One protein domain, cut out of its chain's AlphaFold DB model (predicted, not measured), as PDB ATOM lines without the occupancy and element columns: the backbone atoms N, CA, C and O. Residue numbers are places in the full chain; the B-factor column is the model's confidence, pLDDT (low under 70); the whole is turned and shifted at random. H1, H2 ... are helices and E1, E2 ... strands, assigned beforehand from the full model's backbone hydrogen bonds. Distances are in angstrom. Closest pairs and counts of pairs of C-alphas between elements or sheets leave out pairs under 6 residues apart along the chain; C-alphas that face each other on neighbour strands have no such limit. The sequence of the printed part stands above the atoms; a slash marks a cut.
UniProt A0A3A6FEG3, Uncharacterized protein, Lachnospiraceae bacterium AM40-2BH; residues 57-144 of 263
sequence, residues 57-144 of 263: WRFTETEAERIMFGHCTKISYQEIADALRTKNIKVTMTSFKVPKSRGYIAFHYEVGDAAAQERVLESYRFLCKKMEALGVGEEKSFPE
ATOM      1  N   TRP A  57      50.823 -57.634  73.792       70.31
ATOM      2  CA  TRP A  57      50.177 -56.660  74.663       70.31
ATOM      3  C   TRP A  57      50.328 -57.104  76.111       70.31
ATOM      4  O   TRP A  57      50.057 -58.262  76.431       70.31
ATOM      5  N   ARG A  58      50.772 -56.193  76.971       76.62
ATOM      6  CA  ARG A  58      50.815 -56.387  78.418       76.62
ATOM      7  C   ARG A  58      49.921 -55.332  79.052       76.62
ATOM      8  O   ARG A  58      50.079 -54.150  78.779       76.62
ATOM      9  N   PHE A  59      48.978 -55.767  79.875       77.12
ATOM     10  CA  PHE A  59      48.051 -54.883  80.573       77.12
ATOM     11  C   PHE A  59      48.538 -54.725  82.009       77.12
ATOM     12  O   PHE A  59      48.683 -55.722  82.716       77.12
ATOM     13  N   THR A  60      48.853 -53.497  82.412       79.06
ATOM     14  CA  THR A  60      49.189 -53.149  83.798       79.06
ATOM     15  C   THR A  60      47.987 -52.469  84.457       79.06
ATOM     16  O   THR A  60      46.953 -52.248  83.819       79.06
ATOM     17  N   GLU A  61      48.082 -52.148  85.749       72.88
ATOM     18  CA  GLU A  61      46.977 -51.505  86.471       72.88
ATOM     19  C   GLU A  61      46.614 -50.118  85.930       72.88
ATOM     20  O   GLU A  61      45.438 -49.741  85.991       72.88
ATOM     21  N   THR A  62      47.601 -49.408  85.373       71.50
ATOM     22  CA  THR A  62      47.503 -48.012  84.928       71.50
ATOM     23  C   THR A  62      47.524 -47.849  83.407       71.50
ATOM     24  O   THR A  62      46.904 -46.914  82.901       71.50
ATOM     25  N   GLU A  63      48.179 -48.748  82.658       82.31
ATOM     26  CA  GLU A  63      48.403 -48.585  81.212       82.31
ATOM     27  C   GLU A  63      48.387 -49.916  80.432       82.31
ATOM     28  O   GLU A  63      48.612 -51.005  80.963       82.31
ATOM     29  N   ALA A  64      48.157 -49.830  79.122       80.12
ATOM     30  CA  ALA A  64      48.362 -50.924  78.179       80.12
ATOM     31  C   ALA A  64      49.705 -50.745  77.449       80.12
ATOM     32  O   ALA A  64      49.906 -49.786  76.700       80.12
ATOM     33  N   GLU A  65      50.624 -51.691  77.627       81.62
ATOM     34  CA  GLU A  65      51.940 -51.697  76.992       81.62
ATOM     35  C   GLU A  65      51.930 -52.538  75.712       81.62
ATOM     36  O   GLU A  65      51.556 -53.717  75.695       81.62
ATOM     37  N   ARG A  66      52.398 -51.934  74.621       78.38
ATOM     38  CA  ARG A  66      52.641 -52.594  73.343       78.38
ATOM     39  C   ARG A  66      54.114 -52.951  73.225       78.38
ATOM     40  O   ARG A  66      54.929 -52.077  72.943       78.38
ATOM     41  N   ILE A  67      54.439 -54.232  73.346       76.31
ATOM     42  CA  ILE A  67      55.801 -54.746  73.213       76.31
ATOM     43  C   ILE A  67      55.987 -55.279  71.790       76.31
ATOM     44  O   ILE A  67      55.397 -56.286  71.391       76.31
ATOM     45  N   MET A  68      56.815 -54.589  71.014       70.19
ATOM     46  CA  MET A  68      57.332 -55.047  69.726       70.19
ATOM     47  C   MET A  68      58.834 -55.303  69.846       70.19
ATOM     48  O   MET A  68      59.476 -54.895  70.815       70.19
ATOM     49  N   PHE A  69      59.409 -55.980  68.856       55.25
ATOM     50  CA  PHE A  69      60.846 -56.233  68.818       55.25
ATOM     51  C   PHE A  69      61.632 -54.909  68.906       55.25
ATOM     52  O   PHE A  69      61.581 -54.100  67.984       55.25
ATOM     53  N   GLY A  70      62.307 -54.676  70.039       62.41
ATOM     54  CA  GLY A  70      63.111 -53.473  70.294       62.41
ATOM     55  C   GLY A  70      62.332 -52.184  70.593       62.41
ATOM     56  O   GLY A  70      62.954 -51.135  70.716       62.41
ATOM     57  N   HIS A  71      60.998 -52.220  70.717       71.31
ATOM     58  CA  HIS A  71      60.202 -51.012  70.960       71.31
ATOM     59  C   HIS A  71      59.001 -51.289  71.871       71.31
ATOM     60  O   HIS A  71      58.176 -52.154  71.570       71.31
ATOM     61  N   CYS A  72      58.879 -50.525  72.959       74.88
ATOM     62  CA  CYS A  72      57.733 -50.563  73.862       74.88
ATOM     63  C   CYS A  72      56.975 -49.235  73.786       74.88
ATOM     64  O   CYS A  72      57.575 -48.172  73.928       74.88
ATOM     65  N   THR A  73      55.665 -49.289  73.554       76.62
ATOM     66  CA  THR A  73      54.797 -48.103  73.552       76.62
ATOM     67  C   THR A  73      53.761 -48.245  74.659       76.62
ATOM     68  O   THR A  73      53.050 -49.247  74.675       76.62
ATOM     69  N   LYS A  74      53.635 -47.257  75.547       83.56
ATOM     70  CA  LYS A  74      52.616 -47.249  76.607       83.56
ATOM     71  C   LYS A  74      51.396 -46.434  76.189       83.56
ATOM     72  O   LYS A  74      51.535 -45.474  75.434       83.56
ATOM     73  N   ILE A  75      50.211 -46.869  76.607       81.12
ATOM     74  CA  ILE A  75      48.924 -46.273  76.231       81.12
ATOM     75  C   ILE A  75      48.050 -46.194  77.480       81.12
ATOM     76  O   ILE A  75      47.819 -47.213  78.130       81.12
ATOM     77  N   SER A  76      47.537 -45.005  77.792       83.75
ATOM     78  CA  SER A  76      46.630 -44.805  78.927       83.75
ATOM     79  C   SER A  76      45.239 -45.386  78.647       83.75
ATOM     80  O   SER A  76      44.737 -45.323  77.521       83.75
ATOM     81  N   TYR A  77      44.575 -45.914  79.681       84.12
ATOM     82  CA  TYR A  77      43.186 -46.374  79.569       84.12
ATOM     83  C   TYR A  77      42.207 -45.240  79.241       84.12
ATOM     84  O   TYR A  77      41.232 -45.486  78.534       84.12
ATOM     85  N   GLN A  78      42.498 -44.004  79.658       81.88
ATOM     86  CA  GLN A  78      41.687 -42.826  79.327       81.88
ATOM     87  C   GLN A  78      41.641 -42.595  77.808       81.88
ATOM     88  O   GLN A  78      40.580 -42.410  77.222       81.88
ATOM     89  N   GLU A  79      42.796 -42.724  77.145       84.38
ATOM     90  CA  GLU A  79      42.919 -42.574  75.690       84.38
ATOM     91  C   GLU A  79      42.100 -43.637  74.936       84.38
ATOM     92  O   GLU A  79      41.536 -43.379  73.868       84.38
ATOM     93  N   ILE A  80      42.033 -44.851  75.488       82.56
ATOM     94  CA  ILE A  80      41.242 -45.951  74.931       82.56
ATOM     95  C   ILE A  80      39.747 -45.681  75.142       82.56
ATOM     96  O   ILE A  80      38.969 -45.879  74.209       82.56
ATOM     97  N   ALA A  81      39.350 -45.190  76.319       81.94
ATOM     98  CA  ALA A  81      37.968 -44.828  76.626       81.94
ATOM     99  C   ALA A  81      37.447 -43.717  75.695       81.94
ATOM    100  O   ALA A  81      36.387 -43.867  75.082       81.94
ATOM    101  N   ASP A  82      38.227 -42.657  75.482       84.12
ATOM    102  CA  ASP A  82      37.856 -41.559  74.581       84.12
ATOM    103  C   ASP A  82      37.780 -42.010  73.115       84.12
ATOM    104  O   ASP A  82      36.863 -41.646  72.367       84.12
ATOM    105  N   ALA A  83      38.704 -42.876  72.690       83.44
ATOM    106  CA  ALA A  83      38.644 -43.478  71.362       83.44
ATOM    107  C   ALA A  83      37.431 -44.403  71.201       83.44
ATOM    108  O   ALA A  83      36.858 -44.475  70.113       83.44
ATOM    109  N   LEU A  84      37.033 -45.104  72.262       79.75
ATOM    110  CA  LEU A  84      35.843 -45.938  72.267       79.75
ATOM    111  C   LEU A  84      34.573 -45.104  72.183       79.75
ATOM    112  O   LEU A  84      33.675 -45.544  71.486       79.75
ATOM    113  N   ARG A  85      34.482 -43.905  72.762       76.94
ATOM    114  CA  ARG A  85      33.292 -43.043  72.598       76.94
ATOM    115  C   ARG A  85      33.009 -42.705  71.132       76.94
ATOM    116  O   ARG A  85      31.864 -42.747  70.691       76.94
ATOM    117  N   THR A  86      34.059 -42.468  70.348       78.81
ATOM    118  CA  THR A  86      33.949 -42.006  68.952       78.81
ATOM    119  C   THR A  86      34.037 -43.118  67.904       78.81
ATOM    120  O   THR A  86      33.447 -43.000  66.831       78.81
ATOM    121  N   LYS A  87      34.765 -44.211  68.171       81.81
ATOM    122  CA  LYS A  87      35.035 -45.276  67.190       81.81
ATOM    123  C   LYS A  87      34.420 -46.605  67.606       81.81
ATOM    124  O   LYS A  87      34.397 -46.974  68.778       81.81
ATOM    125  N   ASN A  88      33.970 -47.369  66.615       79.12
ATOM    126  CA  ASN A  88      33.431 -48.707  66.826       79.12
ATOM    127  C   ASN A  88      34.535 -49.753  66.971       79.12
ATOM    128  O   ASN A  88      35.633 -49.639  66.413       79.12
ATOM    129  N   ILE A  89      34.211 -50.795  67.729       80.69
ATOM    130  CA  ILE A  89      35.045 -51.982  67.854       80.69
ATOM    131  C   ILE A  89      34.973 -52.744  66.535       80.69
ATOM    132  O   ILE A  89      33.886 -52.975  66.002       80.69
ATOM    133  N   LYS A  90      36.132 -53.161  66.020       81.94
ATOM    134  CA  LYS A  90      36.211 -53.944  64.786       81.94
ATOM    135  C   LYS A  90      36.452 -55.407  65.100       81.94
ATOM    136  O   LYS A  90      37.461 -55.760  65.712       81.94
ATOM    137  N   VAL A  91      35.574 -56.269  64.611       76.88
ATOM    138  CA  VAL A  91      35.715 -57.716  64.779       76.88
ATOM    139  C   VAL A  91      36.077 -58.344  63.443       76.88
ATOM    140  O   VAL A  91      35.418 -58.162  62.418       76.88
ATOM    141  N   THR A  92      37.180 -59.086  63.448       72.31
ATOM    142  CA  THR A  92      37.653 -59.867  62.304       72.31
ATOM    143  C   THR A  92      37.828 -61.317  62.726       72.31
ATOM    144  O   THR A  92      38.117 -61.575  63.887       72.31
ATOM    145  N   MET A  93      37.761 -62.255  61.777       64.44
ATOM    146  CA  MET A  93      37.920 -63.699  62.037       64.44
ATOM    147  C   MET A  93      39.127 -64.079  62.910       64.44
ATOM    148  O   MET A  93      39.087 -65.079  63.606       64.44
ATOM    149  N   THR A  94      40.215 -63.310  62.846       66.62
ATOM    150  CA  THR A  94      41.484 -63.620  63.528       66.62
ATOM    151  C   THR A  94      41.858 -62.609  64.601       66.62
ATOM    152  O   THR A  94      42.923 -62.733  65.206       66.62
ATOM    153  N   SER A  95      41.061 -61.556  64.785       71.56
ATOM    154  CA  SER A  95      41.360 -60.557  65.802       71.56
ATOM    155  C   SER A  95      40.164 -59.720  66.207       71.56
ATOM    156  O   SER A  95      39.379 -59.284  65.357       71.56
ATOM    157  N   PHE A  96      40.120 -59.412  67.494       75.31
ATOM    158  CA  PHE A  96      39.290 -58.357  68.044       75.31
ATOM    159  C   PHE A  96      40.099 -57.067  68.103       75.31
ATOM    160  O   PHE A  96      41.235 -57.071  68.576       75.31
ATOM    161  N   LYS A  97      39.563 -55.971  67.571       81.94
ATOM    162  CA  LYS A  97      40.285 -54.705  67.448       81.94
ATOM    163  C   LYS A  97      39.584 -53.615  68.241       81.94
ATOM    164  O   LYS A  97      38.553 -53.099  67.810       81.94
ATOM    165  N   VAL A  98      40.192 -53.237  69.359       82.19
ATOM    166  CA  VAL A  98      39.738 -52.119  70.193       82.19
ATOM    167  C   VAL A  98      40.361 -50.823  69.663       82.19
ATOM    168  O   VAL A  98      41.571 -50.797  69.430       82.19
ATOM    169  N   PRO A  99      39.579 -49.765  69.396       80.31
ATOM    170  CA  PRO A  99      40.120 -48.504  68.905       80.31
ATOM    171  C   PRO A  99      40.985 -47.798  69.957       80.31
ATOM    172  O   PRO A  99      40.755 -47.912  71.155       80.31
ATOM    173  N   LYS A 100      41.971 -47.037  69.478       83.38
ATOM    174  CA  LYS A 100      42.735 -46.048  70.257       83.38
ATOM    175  C   LYS A 100      42.817 -44.721  69.492       83.38
ATOM    176  O   LYS A 100      42.306 -44.644  68.361       83.38
ATOM    177  N   SER A 101      43.467 -43.695  70.053       76.31
ATOM    178  CA  SER A 101      43.592 -42.377  69.398       76.31
ATOM    179  C   SER A 101      44.073 -42.523  67.944       76.31
ATOM    180  O   SER A 101      43.391 -42.106  67.001       76.31
ATOM    181  N   ARG A 102      45.169 -43.271  67.746       76.62
ATOM    182  CA  ARG A 102      45.769 -43.597  66.445       76.62
ATOM    183  C   ARG A 102      45.863 -45.108  66.223       76.62
ATOM    184  O   ARG A 102      46.869 -45.737  66.545       76.62
ATOM    185  N   GLY A 103      44.826 -45.700  65.632       80.81
ATOM    186  CA  GLY A 103      44.803 -47.106  65.209       80.81
ATOM    187  C   GLY A 103      43.982 -48.016  66.124       80.81
ATOM    188  O   GLY A 103      42.974 -47.585  66.679       80.81
ATOM    189  N   TYR A 104      44.395 -49.284  66.242       79.94
ATOM    190  CA  TYR A 104      43.668 -50.315  66.990       79.94
ATOM    191  C   TYR A 104      44.614 -51.214  67.795       79.94
ATOM    192  O   TYR A 104      45.710 -51.545  67.335       79.94
ATOM    193  N   ILE A 105      44.155 -51.650  68.965       79.50
ATOM    194  CA  ILE A 105      44.714 -52.745  69.757       79.50
ATOM    195  C   ILE A 105      44.125 -54.039  69.204       79.50
ATOM    196  O   ILE A 105      42.930 -54.289  69.345       79.50
ATOM    197  N   ALA A 106      44.948 -54.832  68.521       77.94
ATOM    198  CA  ALA A 106      44.529 -56.112  67.966       77.94
ATOM    199  C   ALA A 106      44.820 -57.246  68.956       77.94
ATOM    200  O   ALA A 106      45.977 -57.597  69.188       77.94
ATOM    201  N   PHE A 107      43.759 -57.839  69.489       73.00
ATOM    202  CA  PHE A 107      43.788 -59.097  70.217       73.00
ATOM    203  C   PHE A 107      43.734 -60.228  69.199       73.00
ATOM    204  O   PHE A 107      42.673 -60.535  68.653       73.00
ATOM    205  N   HIS A 108      44.896 -60.781  68.871       69.19
ATOM    206  CA  HIS A 108      45.005 -61.898  67.943       69.19
ATOM    207  C   HIS A 108      44.666 -63.207  68.651       69.19
ATOM    208  O   HIS A 108      45.271 -63.525  69.670       69.19
ATOM    209  N   TYR A 109      43.745 -63.980  68.084       65.56
ATOM    210  CA  TYR A 109      43.518 -65.350  68.529       65.56
ATOM    211  C   TYR A 109      44.612 -66.230  67.919       65.56
ATOM    212  O   TYR A 109      44.731 -66.306  66.691       65.56
ATOM    213  N   GLU A 110      45.442 -66.864  68.750       62.69
ATOM    214  CA  GLU A 110      46.305 -67.941  68.266       62.69
ATOM    215  C   GLU A 110      45.432 -69.183  68.033       62.69
ATOM    216  O   GLU A 110      44.754 -69.690  68.927       62.69
ATOM    217  N   VAL A 111      45.379 -69.610  66.772       61.44
ATOM    218  CA  VAL A 111      44.544 -70.725  66.314       61.44
ATOM    219  C   VAL A 111      45.153 -72.036  66.803       61.44
ATOM    220  O   VAL A 111      46.322 -72.304  66.520       61.44
ATOM    221  N   GLY A 112      44.357 -72.859  67.488       62.62
ATOM    222  CA  GLY A 112      44.766 -74.186  67.964       62.62
ATOM    223  C   GLY A 112      45.588 -74.229  69.260       62.62
ATOM    224  O   GLY A 112      45.981 -75.320  69.659       62.62
ATOM    225  N   ASP A 113      45.830 -73.096  69.931       69.88
ATOM    226  CA  ASP A 113      46.453 -73.059  71.264       69.88
ATOM    227  C   ASP A 113      45.441 -72.563  72.307       69.88
ATOM    228  O   ASP A 113      45.168 -71.365  72.427       69.88
ATOM    229  N   ALA A 114      44.881 -73.503  73.072       70.50
ATOM    230  CA  ALA A 114      43.886 -73.213  74.101       70.50
ATOM    231  C   ALA A 114      44.431 -72.289  75.207       70.50
ATOM    232  O   ALA A 114      43.712 -71.403  75.670       70.50
ATOM    233  N   ALA A 115      45.706 -72.430  75.583       71.56
ATOM    234  CA  ALA A 115      46.326 -71.618  76.629       71.56
ATOM    235  C   ALA A 115      46.618 -70.188  76.144       71.56
ATOM    236  O   ALA A 115      46.548 -69.222  76.908       71.56
ATOM    237  N   ALA A 116      46.946 -70.012  74.862       69.38
ATOM    238  CA  ALA A 116      47.036 -68.681  74.263       69.38
ATOM    239  C   ALA A 116      45.655 -68.019  74.125       69.38
ATOM    240  O   ALA A 116      45.525 -66.825  74.395       69.38
ATOM    241  N   GLN A 117      44.619 -68.782  73.764       71.50
ATOM    242  CA  GLN A 117      43.242 -68.279  73.690       71.50
ATOM    243  C   GLN A 117      42.717 -67.824  75.056       71.50
ATOM    244  O   GLN A 117      42.091 -66.767  75.142       71.50
ATOM    245  N   GLU A 118      43.002 -68.574  76.120       75.50
ATOM    246  CA  GLU A 118      42.607 -68.217  77.487       75.50
ATOM    247  C   GLU A 118      43.262 -66.912  77.951       75.50
ATOM    248  O   GLU A 118      42.559 -65.998  78.378       75.50
ATOM    249  N   ARG A 119      44.568 -66.741  77.718       75.69
ATOM    250  CA  ARG A 119      45.273 -65.481  78.023       75.69
ATOM    251  C   ARG A 119      44.697 -64.272  77.280       75.69
ATOM    252  O   ARG A 119      44.638 -63.169  77.828       75.69
ATOM    253  N   VAL A 120      44.266 -64.454  76.030       75.19
ATOM    254  CA  VAL A 120      43.618 -63.391  75.241       75.19
ATOM    255  C   VAL A 120      42.239 -63.046  75.809       75.19
ATOM    256  O   VAL A 120      41.898 -61.865  75.896       75.19
ATOM    257  N   LEU A 121      41.466 -64.050  76.227       77.75
ATOM    258  CA  LEU A 121      40.165 -63.860  76.875       77.75
ATOM    259  C   LEU A 121      40.295 -63.119  78.209       77.75
ATOM    260  O   LEU A 121      39.537 -62.184  78.462       77.75
ATOM    261  N   GLU A 122      41.263 -63.499  79.038       80.56
ATOM    262  CA  GLU A 122      41.561 -62.826  80.306       80.56
ATOM    263  C   GLU A 122      41.952 -61.365  80.085       80.56
ATOM    264  O   GLU A 122      41.384 -60.470  80.710       80.56
ATOM    265  N   SER A 123      42.850 -61.114  79.129       76.94
ATOM    266  CA  SER A 123      43.286 -59.761  78.767       76.94
ATOM    267  C   SER A 123      42.124 -58.887  78.287       76.94
ATOM    268  O   SER A 123      42.021 -57.717  78.654       76.94
ATOM    269  N   TYR A 124      41.219 -59.455  77.486       79.69
ATOM    270  CA  TYR A 124      40.029 -58.750  77.019       79.69
ATOM    271  C   TYR A 124      39.054 -58.442  78.162       79.69
ATOM    272  O   TYR A 124      38.573 -57.315  78.270       79.69
ATOM    273  N   ARG A 125      38.792 -59.413  79.045       80.56
ATOM    274  CA  ARG A 125      37.918 -59.230  80.216       80.56
ATOM    275  C   ARG A 125      38.464 -58.179  81.173       80.56
ATOM    276  O   ARG A 125      37.696 -57.366  81.678       80.56
ATOM    277  N   PHE A 126      39.776 -58.178  81.398       82.31
ATOM    278  CA  PHE A 126      40.439 -57.157  82.201       82.31
ATOM    279  C   PHE A 126      40.211 -55.758  81.619       82.31
ATOM    280  O   PHE A 126      39.807 -54.847  82.341       82.31
ATOM    281  N   LEU A 127      40.395 -55.607  80.303       80.62
ATOM    282  CA  LEU A 127      40.149 -54.342  79.621       80.62
ATOM    283  C   LEU A 127      38.678 -53.911  79.727       80.62
ATOM    284  O   LEU A 127      38.424 -52.750  80.022       80.62
ATOM    285  N   CYS A 128      37.723 -54.826  79.535       79.06
ATOM    286  CA  CYS A 128      36.292 -54.515  79.646       79.06
ATOM    287  C   CYS A 128      35.937 -53.989  81.040       79.06
ATOM    288  O   CYS A 128      35.377 -52.903  81.142       79.06
ATOM    289  N   LYS A 129      36.372 -54.676  82.105       82.94
ATOM    290  CA  LYS A 129      36.149 -54.232  83.493       82.94
ATOM    291  C   LYS A 129      36.732 -52.845  83.766       82.94
ATOM    292  O   LYS A 129      36.118 -52.033  84.450       82.94
ATOM    293  N   LYS A 130      37.923 -52.554  83.227       82.50
ATOM    294  CA  LYS A 130      38.543 -51.225  83.347       82.50
ATOM    295  C   LYS A 130      37.746 -50.153  82.597       82.50
ATOM    296  O   LYS A 130      37.620 -49.049  83.108       82.50
ATOM    297  N   MET A 131      37.191 -50.464  81.425       81.25
ATOM    298  CA  MET A 131      36.358 -49.529  80.657       81.25
ATOM    299  C   MET A 131      34.986 -49.297  81.304       81.25
ATOM    300  O   MET A 131      34.502 -48.166  81.310       81.25
ATOM    301  N   GLU A 132      34.379 -50.333  81.884       78.88
ATOM    302  CA  GLU A 132      33.153 -50.225  82.688       78.88
ATOM    303  C   GLU A 132      33.367 -49.316  83.901       78.88
ATOM    304  O   GLU A 132      32.590 -48.388  84.107       78.88
ATOM    305  N   ALA A 133      34.474 -49.493  84.634       79.88
ATOM    306  CA  ALA A 133      34.838 -48.627  85.758       79.88
ATOM    307  C   ALA A 133      35.078 -47.157  85.356       79.88
ATOM    308  O   ALA A 133      34.958 -46.264  86.190       79.88
ATOM    309  N   LEU A 134      35.404 -46.896  84.086       77.56
ATOM    310  CA  LEU A 134      35.574 -45.553  83.518       77.56
ATOM    311  C   LEU A 134      34.274 -44.983  82.909       77.56
ATOM    312  O   LEU A 134      34.315 -43.950  82.240       77.56
ATOM    313  N   GLY A 135      33.129 -45.646  83.108       70.12
ATOM    314  CA  GLY A 135      31.816 -45.179  82.651       70.12
ATOM    315  C   GLY A 135      31.522 -45.424  81.165       70.12
ATOM    316  O   GLY A 135      30.555 -44.891  80.635       70.12
ATOM    317  N   VAL A 136      32.326 -46.233  80.463       67.75
ATOM    318  CA  VAL A 136      32.089 -46.566  79.039       67.75
ATOM    319  C   VAL A 136      30.998 -47.642  78.880       67.75
ATOM    320  O   VAL A 136      30.433 -47.797  77.797       67.75
ATOM    321  N   GLY A 137      30.691 -48.376  79.956       56.91
ATOM    322  CA  GLY A 137      29.744 -49.499  79.961       56.91
ATOM    323  C   GLY A 137      28.280 -49.117  79.720       56.91
ATOM    324  O   GLY A 137      27.540 -49.923  79.164       56.91
ATOM    325  N   GLU A 138      27.868 -47.890  80.056       54.19
ATOM    326  CA  GLU A 138      26.485 -47.418  79.847       54.19
ATOM    327  C   GLU A 138      26.204 -47.029  78.381       54.19
ATOM    328  O   GLU A 138      25.091 -47.196  77.891       54.19
ATOM    329  N   GLU A 139      27.219 -46.573  77.633       51.59
ATOM    330  CA  GLU A 139      27.073 -46.135  76.230       51.59
ATOM    331  C   GLU A 139      27.416 -47.213  75.184       51.59
ATOM    332  O   GLU A 139      27.081 -47.068  73.992       51.59
ATOM    333  N   LYS A 140      28.142 -48.268  75.587       57.41
ATOM    334  CA  LYS A 140      28.611 -49.352  74.710       57.41
ATOM    335  C   LYS A 140      28.518 -50.713  75.391       57.41
ATOM    336  O   LYS A 140      29.341 -51.050  76.234       57.41
ATOM    337  N   SER A 141      27.607 -51.556  74.899       59.12
ATOM    338  CA  SER A 141      27.616 -52.988  75.195       59.12
ATOM    339  C   SER A 141      28.877 -53.619  74.592       59.12
ATOM    340  O   SER A 141      28.965 -53.829  73.374       59.12
ATOM    341  N   PHE A 142      29.886 -53.886  75.419       64.25
ATOM    342  CA  PHE A 142      31.025 -54.684  74.983       64.25
ATOM    343  C   PHE A 142      30.526 -56.093  74.651       64.25
ATOM    344  O   PHE A 142      29.842 -56.701  75.473       64.25
ATOM    345  N   PRO A 143      30.848 -56.643  73.468       67.12
ATOM    346  CA  PRO A 143      30.458 -58.006  73.160       67.12
ATOM    347  C   PRO A 143      31.162 -58.955  74.128       67.12
ATOM    348  O   PRO A 143      32.391 -58.902  74.289       67.12
ATOM    349  N   GLU A 144      30.388 -59.831  74.765       69.56
ATOM    350  CA  GLU A 144      30.937 -60.825  75.671       69.56
ATOM    351  C   GLU A 144      31.702 -61.885  74.867       69.56
ATOM    352  O   GLU A 144      31.140 -62.731  74.163       69.56
TER     353      GLU A 144
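AT A GLANCE: This is residues 57 to 144 of the 263 residues of an uncharacterized protein of Lachnospiraceae bacterium AM40-2BH (UniProt A0A3A6FEG3). Two small three-stranded sheets stand apart like the sides of a V, with the long helix H2 packed on both of them; the short helix H1 joins the sheets along the chain and packs on the second. After H2 the unnamed tail, residues 134 to 144, folds back. The printed part has 88 residues, with two named helices and six named strands in the order E1 E2 E3 H1 E4 E5 E6 H2. Both sheets are antiparallel, in the orders E1 E2 E3 and E4 E5 E6, and the class is mixed, helices and strands. The whole is compact, with a radius of gyration of the C-alphas of 12.8 A and spans of 34 by 30 by 22 A.

IN THESE COORDINATES: E1, residues 57 to 59, begins at C-alpha 57 (50.177, -56.660, 74.663) and is 6.5 A long. E2, residues 63 to 68, is 15.9 A long, and E3, residues 71 to 76, is 16.9 A long. H1, residues 77 to 86, begins at C-alpha 77 (43.186, -46.374, 79.569) and is 14.7 A long. E4 is residues 89 to 92, 10.0 A; E5 is residues 95 to 100, 15.2 A; E6 is residues 103 to 108, 15.0 A. H2, residues 114 to 133, is 28.7 A long and ends at C-alpha 133 (34.838, -48.627, 85.758).

HOW THE PARTS SIT: E1 E2 E3 is a meander, each strand the antiparallel neighbour of the one before, and so is E4 E5 E6. In the hairpin E1 and E2, N 58 and O 65 are 2.9 A apart, within hydrogen-bond range; in the hairpin E2 and E3, N 66 and O 73 are 2.8 A apart. H1 only grazes this sheet, with residues 77 to 80. H1 is on the sheet E4 E5 E6 at a height of 7.4 A, over E5, and runs across the strands at 70 degrees to E5 on the local plane. The closest C-alphas of H1 and E5 are those of Ile 80 and Lys 100, 4.9 A apart. In the hairpin E4 and E5, N 97 and O 90 are 2.8 A apart; in the hairpin E5 and E6, N 98 and O 105 are 2.9 A apart. This sheet is only just strongly twisted, with C-alphas up to 4.3 A off its best plane. H2 and the sheet E4 E5 E6 form two layers, a helix on one face of a sheet; Phe 107 of E6 and Val 120 have the closest C-alphas, 6.6 A apart. H2 is also on the sheet E1 E2 E3, where the closest C-alphas of E1 and H2 are those of Phe 59 and Ser 123, 7.1 A apart. H1 and H2 only just touch, with 3 pairs of C-alphas within 8 A, made by residues 130 to 131 of H2 alone, and are about perpendicular at 80 degrees. E1 and E6 are only just apart, at 8.2 A. In H2 each O i to N i+4 pair is within hydrogen-bond range, and in H1 5 of 6 are.

THE WHOLE: The two C-alphas farthest apart, those of Gly 70 and Glu 138, are 38.3 A apart. The printed part has no cut, and the links between its named elements are tight. Mean pLDDT of the printed part is 74.8; residues 69 to 70, 93 to 94, 108 to 113, 116 and 136 to 144 are under 70.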